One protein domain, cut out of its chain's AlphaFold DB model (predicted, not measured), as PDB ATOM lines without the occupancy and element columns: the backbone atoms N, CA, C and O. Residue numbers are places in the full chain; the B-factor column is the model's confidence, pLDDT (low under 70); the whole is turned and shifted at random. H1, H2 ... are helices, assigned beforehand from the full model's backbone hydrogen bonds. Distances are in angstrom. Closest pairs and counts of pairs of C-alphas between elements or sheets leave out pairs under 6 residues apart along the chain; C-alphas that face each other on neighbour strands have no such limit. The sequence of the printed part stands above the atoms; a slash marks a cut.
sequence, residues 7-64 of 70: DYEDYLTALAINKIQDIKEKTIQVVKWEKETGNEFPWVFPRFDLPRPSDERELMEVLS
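Overview. This is residues 7 to 64 of the 70 residues of an uncharacterized protein of Candidatus Campbellbacteria bacterium RIFCSPLOWO2_02_FULL_35_11 (UniProt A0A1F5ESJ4). The longest helix, H2, folds back beside H1 as a helical hairpin that touches near its tight link, and a long unnamed stretch, residues 38 to 55, leads away to a lone third helix, H3. Residues 54 to 61 stick out, free of the rest. The printed part has 58 residues with three named helices, H1, H2, H3 along the chain, and no named strand: all helix. It is loose, radius of gyration of the C-alphas 14.9 A, and flat, spanning 44 by 25 by 14 A.

Along the chain. Find C-alpha 23 at (364.354, 339.371, 546.278); from there H2 runs 21.2 A to residue 37. H1, residues 8 to 19, begins at (373.824, 341.963, 523.887) and is 17.0 A long. H3, residues 56 to 64, covers 12.4 A and ends at (383.619, 315.633, 534.516).

Arrangement. H2 touches H1 with residues 26 to 30 alone; their closest C-alphas, Lys 26 and Ile 17, are 5.9 A apart. They run opposite ways at a shallow tilt of 19 degrees. H3 is apart from both. In H1, H2 and H3 every O i to N i+4 pair is within hydrogen-bond range.

Size, cuts and confidence. The farthest C-alphas, Gly 38 and Arg 57, are 45.0 A apart. The printed part has no cut; the link H2 to H3 is long. Residues 43 to 64 have pLDDT under 70.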
ATOM      1  N   ASP A   7     369.244 342.321 522.351       79.69
ATOM      2  CA  ASP A   7     370.511 343.042 522.319       79.69
ATOM      3  C   ASP A   7     371.495 342.431 523.334       79.69
ATOM      4  O   ASP A   7     371.110 341.846 524.350       79.69
ATOM      5  N   TYR A   8     372.785 342.502 523.019       75.69
ATOM      6  CA  TYR A   8     373.824 341.963 523.887       75.69
ATOM      7  C   TYR A   8     373.891 342.715 525.222       75.69
ATOM      8  O   TYR A   8     374.090 342.087 526.262       75.69
ATOM      9  N   GLU A   9     373.673 344.030 525.207       79.06
ATOM     10  CA  GLU A   9     373.645 344.841 526.428       79.06
ATOM     11  C   GLU A   9     372.459 344.453 527.322       79.06
ATOM     12  O   GLU A   9     372.632 344.183 528.511       79.06
ATOM     13  N   ASP A  10     371.274 344.284 526.729       75.75
ATOM     14  CA  ASP A  10     370.069 343.846 527.442       75.75
ATOM     15  C   ASP A  10     370.250 342.459 528.078       75.75
ATOM     16  O   ASP A  10     369.814 342.206 529.206       75.75
ATOM     17  N   TYR A  11     370.947 341.557 527.379       76.31
ATOM     18  CA  TYR A  11     371.300 340.243 527.905       76.31
ATOM     19  C   TYR A  11     372.198 340.338 529.152       76.31
ATOM     20  O   TYR A  11     371.954 339.652 530.149       76.31
ATOM     21  N   LEU A  12     373.221 341.197 529.142       81.75
ATOM     22  CA  LEU A  12     374.109 341.368 530.296       81.75
ATOM     23  C   LEU A  12     373.379 341.963 531.501       81.75
ATOM     24  O   LEU A  12     373.563 341.485 532.626       81.75
ATOM     25  N   THR A  13     372.521 342.961 531.278       82.62
ATOM     26  CA  THR A  13     371.698 343.559 532.335       82.62
ATOM     27  C   THR A  13     370.799 342.517 532.983       82.62
ATOM     28  O   THR A  13     370.732 342.416 534.212       82.62
ATOM     29  N   ALA A  14     370.153 341.683 532.173       79.50
ATOM     30  CA  ALA A  14     369.231 340.702 532.702       79.50
ATOM     31  C   ALA A  14     369.932 339.540 533.436       79.50
ATOM     32  O   ALA A  14     369.438 339.059 534.464       79.50
ATOM     33  N   LEU A  15     371.143 339.167 533.005       81.00
ATOM     34  CA  LEU A  15     372.012 338.254 533.748       81.00
ATOM     35  C   LEU A  15     372.429 338.836 535.109       81.00
ATOM     36  O   LEU A  15     372.445 338.111 536.106       81.00
ATOM     37  N   ALA A  16     372.762 340.129 535.167       83.38
ATOM     38  CA  ALA A  16     373.167 340.799 536.402       83.38
ATOM     39  C   ALA A  16     372.029 340.829 537.435       83.38
ATOM     40  O   ALA A  16     372.237 340.428 538.579       83.38
ATOM     41  N   ILE A  17     370.814 341.190 537.011       82.75
ATOM     42  CA  ILE A  17     369.614 341.199 537.864       82.75
ATOM     43  C   ILE A  17     369.312 339.802 538.419       82.75
ATOM     44  O   ILE A  17     368.915 339.656 539.575       82.75
ATOM     45  N   ASN A  18     369.533 338.745 537.632       80.50
ATOM     46  CA  ASN A  18     369.315 337.377 538.104       80.50
ATOM     47  C   ASN A  18     370.330 336.905 539.149       80.50
ATOM     48  O   ASN A  18     369.990 336.050 539.965       80.50
ATOM     49  N   LYS A  19     371.551 337.449 539.142       82.62
ATOM     50  CA  LYS A  19     372.586 337.119 540.133       82.62
ATOM     51  C   LYS A  19     372.331 337.746 541.507       82.62
ATOM     52  O   LYS A  19     372.988 337.355 542.471       82.62
ATOM     53  N   ILE A  20     371.395 338.690 541.613       80.62
ATOM     54  CA  ILE A  20     371.008 339.307 542.883       80.62
ATOM     55  C   ILE A  20     370.300 338.265 543.752       80.62
ATOM     56  O   ILE A  20     369.298 337.673 543.349       80.62
ATOM     57  N   GLN A  21     370.837 338.044 544.950       76.81
ATOM     58  CA  GLN A  21     370.313 337.053 545.894       76.81
ATOM     59  C   GLN A  21     369.128 337.587 546.716       76.81
ATOM     60  O   GLN A  21     368.277 336.801 547.131       76.81
ATOM     61  N   ASP A  22     369.046 338.904 546.936       86.56
ATOM     62  CA  ASP A  22     367.937 339.541 547.652       86.56
ATOM     63  C   ASP A  22     366.743 339.808 546.718       86.56
ATOM     64  O   ASP A  22     366.844 340.483 545.690       86.56
ATOM     65  N   ILE A  23     365.575 339.284 547.091       79.81
ATOM     66  CA  ILE A  23     364.354 339.371 546.278       79.81
ATOM     67  C   ILE A  23     363.847 340.817 546.161       79.81
ATOM     68  O   ILE A  23     363.314 341.193 545.113       79.81
ATOM     69  N   LYS A  24     364.004 341.645 547.203       83.94
ATOM     70  CA  LYS A  24     363.566 343.048 547.171       83.94
ATOM     71  C   LYS A  24     364.444 343.844 546.221       83.94
ATOM     72  O   LYS A  24     363.916 344.583 545.393       83.94
ATOM     73  N   GLU A  25     365.757 343.657 546.296       83.56
ATOM     74  CA  GLU A  25     366.700 344.334 545.405       83.56
ATOM     75  C   GLU A  25     366.495 343.915 543.941       83.56
ATOM     76  O   GLU A  25     366.425 344.771 543.057       83.56
ATOM     77  N   LYS A  26     366.265 342.618 543.694       84.06
ATOM     78  CA  LYS A  26     365.898 342.098 542.369       84.06
ATOM     79  C   LYS A  26     364.629 342.758 541.827       84.06
ATOM     80  O   LYS A  26     364.608 343.205 540.685       84.06
ATOM     81  N   THR A  27     363.591 342.867 542.656       84.50
ATOM     82  CA  THR A  27     362.318 343.499 542.273       84.50
ATOM     83  C   THR A  27     362.509 344.974 541.912       84.50
ATOM     84  O   THR A  27     361.982 345.435 540.904       84.50
ATOM     85  N   ILE A  28     363.303 345.713 542.694       86.44
ATOM     86  CA  ILE A  28     363.584 347.134 542.440       86.44
ATOM     87  C   ILE A  28     364.294 347.325 541.093       86.44
ATOM     88  O   ILE A  28     363.921 348.222 540.335       86.44
ATOM     89  N   GLN A  29     365.292 346.495 540.772       83.50
ATOM     90  CA  GLN A  29     366.017 346.620 539.504       83.50
ATOM     91  C   GLN A  29     365.165 346.244 538.286       83.50
ATOM     92  O   GLN A  29     365.239 346.941 537.277       83.50
ATOM     93  N   VAL A  30     364.321 345.211 538.393       84.19
ATOM     94  CA  VAL A  30     363.367 344.839 537.332       84.19
ATOM     95  C   VAL A  30     362.418 346.000 537.034       84.19
ATOM     96  O   VAL A  30     362.359 346.461 535.898       84.19
ATOM     97  N   VAL A  31     361.756 346.551 538.057       84.88
ATOM     98  CA  VAL A  31     360.806 347.667 537.889       84.88
ATOM     99  C   VAL A  31     361.482 348.898 537.279       84.88
ATOM    100  O   VAL A  31     360.896 349.601 536.457       84.88
ATOM    101  N   LYS A  32     362.728 349.180 537.678       86.62
ATOM    102  CA  LYS A  32     363.499 350.288 537.110       86.62
ATOM    103  C   LYS A  32     363.788 350.065 535.622       86.62
ATOM    104  O   LYS A  32     363.582 350.986 534.839       86.62
ATOM    105  N   TRP A  33     364.225 348.866 535.244       84.81
ATOM    106  CA  TRP A  33     364.524 348.526 533.853       84.81
ATOM    107  C   TRP A  33     363.285 348.636 532.957       84.81
ATOM    108  O   TRP A  33     363.358 349.238 531.887       84.81
ATOM    109  N   GLU A  34     362.133 348.130 533.409       84.81
ATOM    110  CA  GLU A  34     360.886 348.186 532.628       84.81
ATOM    111  C   GLU A  34     360.448 349.635 532.399       84.81
ATOM    112  O   GLU A  34     359.997 350.012 531.318       84.81
ATOM    113  N   LYS A  35     360.663 350.494 533.401       87.62
ATOM    114  CA  LYS A  35     360.396 351.928 533.295       87.62
ATOM    115  C   LYS A  35     361.336 352.647 532.318       87.62
ATOM    116  O   LYS A  35     360.905 353.592 531.665       87.62
ATOM    117  N   GLU A  36     362.608 352.257 532.261       83.75
ATOM    118  CA  GLU A  36     363.625 352.903 531.413       83.75
ATOM    119  C   GLU A  36     363.539 352.452 529.951       83.75
ATOM    120  O   GLU A  36     363.699 353.270 529.048       83.75
ATOM    121  N   THR A  37     363.262 351.170 529.718       79.94
ATOM    122  CA  THR A  37     363.199 350.587 528.370       79.94
ATOM    123  C   THR A  37     361.795 350.607 527.771       79.94
ATOM    124  O   THR A  37     361.651 350.508 526.554       79.94
ATOM    125  N   GLY A  38     360.756 350.735 528.604       81.00
ATOM    126  CA  GLY A  38     359.356 350.634 528.187       81.00
ATOM    127  C   GLY A  38     358.924 349.219 527.795       81.00
ATOM    128  O   GLY A  38     357.812 349.047 527.299       81.00
ATOM    129  N   ASN A  39     359.786 348.222 528.002       77.44
ATOM    130  CA  ASN A  39     359.534 346.819 527.702       77.44
ATOM    131  C   ASN A  39     359.309 346.030 529.002       77.44
ATOM    132  O   ASN A  39     359.680 346.490 530.078       77.44
ATOM    133  N   GLU A  40     358.711 344.841 528.905       78.00
ATOM    134  CA  GLU A  40     358.640 343.888 530.024       78.00
ATOM    135  C   GLU A  40     359.966 343.147 530.187       78.00
ATOM    136  O   GLU A  40     360.628 342.806 529.199       78.00
ATOM    137  N   PHE A  41     360.383 342.921 531.436       78.75
ATOM    138  CA  PHE A  41     361.694 342.346 531.708       78.75
ATOM    139  C   PHE A  41     361.765 340.906 531.197       78.75
ATOM    140  O   PHE A  41     360.868 340.106 531.487       78.75
ATOM    141  N   PRO A  42     362.830 340.521 530.467       71.19
ATOM    142  CA  PRO A  42     362.954 339.175 529.937       71.19
ATOM    143  C   PRO A  42     363.252 338.197 531.080       71.19
ATOM    144  O   PRO A  42     364.398 337.846 531.358       71.19
ATOM    145  N   TRP A  43     362.191 337.690 531.717       63.56
ATOM    146  CA  TRP A  43     362.226 336.619 532.725       63.56
ATOM    147  C   TRP A  43     362.919 335.340 532.230       63.56
ATOM    148  O   TRP A  43     363.251 334.458 533.022       63.56
ATOM    149  N   VAL A  44     363.138 335.245 530.919       55.91
ATOM    150  CA  VAL A  44     363.675 334.107 530.181       55.91
ATOM    151  C   VAL A  44     365.202 334.034 530.279       55.91
ATOM    152  O   VAL A  44     365.908 333.954 529.281       55.91
ATOM    153  N   PHE A  45     365.741 334.045 531.494       55.06
ATOM    154  CA  PHE A  45     367.048 333.431 531.718       55.06
ATOM    155  C   PHE A  45     366.809 332.003 532.162       55.06
ATOM    156  O   PHE A  45     365.908 331.776 532.978       55.06
ATOM    157  N   PRO A  46     367.585 331.036 531.647       44.94
ATOM    158  CA  PRO A  46     367.470 329.678 532.120       44.94
ATOM    159  C   PRO A  46     367.730 329.728 533.620       44.94
ATOM    160  O   PRO A  46     368.839 330.033 534.070       44.94
ATOM    161  N   ARG A  47     366.692 329.424 534.402       46.97
ATOM    162  CA  ARG A  47     366.932 328.780 535.677       46.97
ATOM    163  C   ARG A  47     367.685 327.527 535.282       46.97
ATOM    164  O   ARG A  47     367.101 326.561 534.802       46.97
ATOM    165  N   PHE A  48     369.001 327.562 535.418       44.50
ATOM    166  CA  PHE A  48     369.678 326.345 535.780       44.50
ATOM    167  C   PHE A  48     369.077 326.000 537.141       44.50
ATOM    168  O   PHE A  48     369.600 326.397 538.178       44.50
ATOM    169  N   ASP A  49     367.946 325.289 537.122       45.06
ATOM    170  CA  ASP A  49     367.461 324.454 538.216       45.06
ATOM    171  C   ASP A  49     368.451 323.284 538.364       45.06
ATOM    172  O   ASP A  49     368.093 322.112 538.390       45.06
ATOM    173  N   LEU A  50     369.745 323.608 538.393       49.38
ATOM    174  CA  LEU A  50     370.748 322.727 538.919       49.38
ATOM    175  C   LEU A  50     370.525 322.801 540.428       49.38
ATOM    176  O   LEU A  50     370.625 323.899 540.994       49.38
ATOM    177  N   PRO A  51     370.166 321.685 541.087       47.56
ATOM    178  CA  PRO A  51     370.213 321.656 542.537       47.56
ATOM    179  C   PRO A  51     371.597 322.159 542.948       47.56
ATOM    180  O   PRO A  51     372.598 321.777 542.345       47.56
ATOM    181  N   ARG A  52     371.649 323.091 543.910       48.62
ATOM    182  CA  ARG A  52     372.919 323.583 544.447       48.62
ATOM    183  C   ARG A  52     373.667 322.340 544.950       48.62
ATOM    184  O   ARG A  52     373.159 321.738 545.895       48.62
ATOM    185  N   PRO A  53     374.789 321.934 544.329       50.81
ATOM    186  CA  PRO A  53     375.475 320.724 544.746       50.81
ATOM    187  C   PRO A  53     375.899 320.916 546.196       50.81
ATOM    188  O   PRO A  53     376.476 321.946 546.557       50.81
ATOM    189  N   SER A  54     375.508 319.972 547.041       57.88
ATOM    190  CA  SER A  54     375.735 320.057 548.488       57.88
ATOM    191  C   SER A  54     377.189 319.781 548.870       57.88
ATOM    192  O   SER A  54     377.580 320.083 549.994       57.88
ATOM    193  N   ASP A  55     377.985 319.249 547.937       48.97
ATOM    194  CA  ASP A  55     379.345 318.770 548.176       48.97
ATOM    195  C   ASP A  55     380.280 319.019 546.975       48.97
ATOM    196  O   ASP A  55     379.881 318.914 545.813       48.97
ATOM    197  N   GLU A  56     381.567 319.285 547.241       57.03
ATOM    198  CA  GLU A  56     382.598 319.518 546.203       57.03
ATOM    199  C   GLU A  56     382.798 318.315 545.265       57.03
ATOM    200  O   GLU A  56     383.215 318.474 544.115       57.03
ATOM    201  N   ARG A  57     382.469 317.102 545.722       55.91
ATOM    202  CA  ARG A  57     382.517 315.888 544.892       55.91
ATOM    203  C   ARG A  57     381.455 315.886 543.793       55.91
ATOM    204  O   ARG A  57     381.738 315.442 542.686       55.91
ATOM    205  N   GLU A  58     380.280 316.433 544.082       56.44
ATOM    206  CA  GLU A  58     379.163 316.537 543.139       56.44
ATOM    207  C   GLU A  58     379.460 317.596 542.060       56.44
ATOM    208  O   GLU A  58     379.172 317.395 540.880       56.44
ATOM    209  N   LEU A  59     380.161 318.680 542.429       57.28
ATOM    210  CA  LEU A  59     380.691 319.668 541.478       57.28
ATOM    211  C   LEU A  59     381.682 319.050 540.483       57.28
ATOM    212  O   LEU A  59     381.610 319.329 539.286       57.28
ATOM    213  N   MET A  60     382.596 318.200 540.959       56.91
ATOM    214  CA  MET A  60     383.587 317.549 540.097       56.91
ATOM    215  C   MET A  60     382.955 316.524 539.144       56.91
ATOM    216  O   MET A  60     383.404 316.413 538.006       56.91
ATOM    217  N   GLU A  61     381.894 315.822 539.551       59.03
ATOM    218  CA  GLU A  61     381.161 314.894 538.675       59.03
ATOM    219  C   GLU A  61     380.361 315.609 537.580       59.03
ATOM    220  O   GLU A  61     380.412 315.188 536.424       59.03
ATOM    221  N   VAL A  62     379.686 316.724 537.886       59.94
ATOM    222  CA  VAL A  62     378.974 317.520 536.865       59.94
ATOM    223  C   VAL A  62     379.950 318.107 535.836       59.94
ATOM    224  O   VAL A  62     379.679 318.099 534.629       59.94
ATOM    225  N   LEU A  63     381.119 318.570 536.289       57.53
ATOM    226  CA  LEU A  63     382.164 319.103 535.411       57.53
ATOM    227  C   LEU A  63     382.866 317.998 534.605       57.53
ATOM    228  O   LEU A  63     383.184 318.205 533.436       57.53
ATOM    229  N   SER A  64     383.050 316.810 535.188       58.41
ATOM    230  CA  SER A  64     383.619 315.633 534.516       58.41
ATOM    231  C   SER A  64     382.645 314.965 533.535       58.41
ATOM    232  O   SER A  64     383.087 314.337 532.573       58.41
TER     233      SER A  64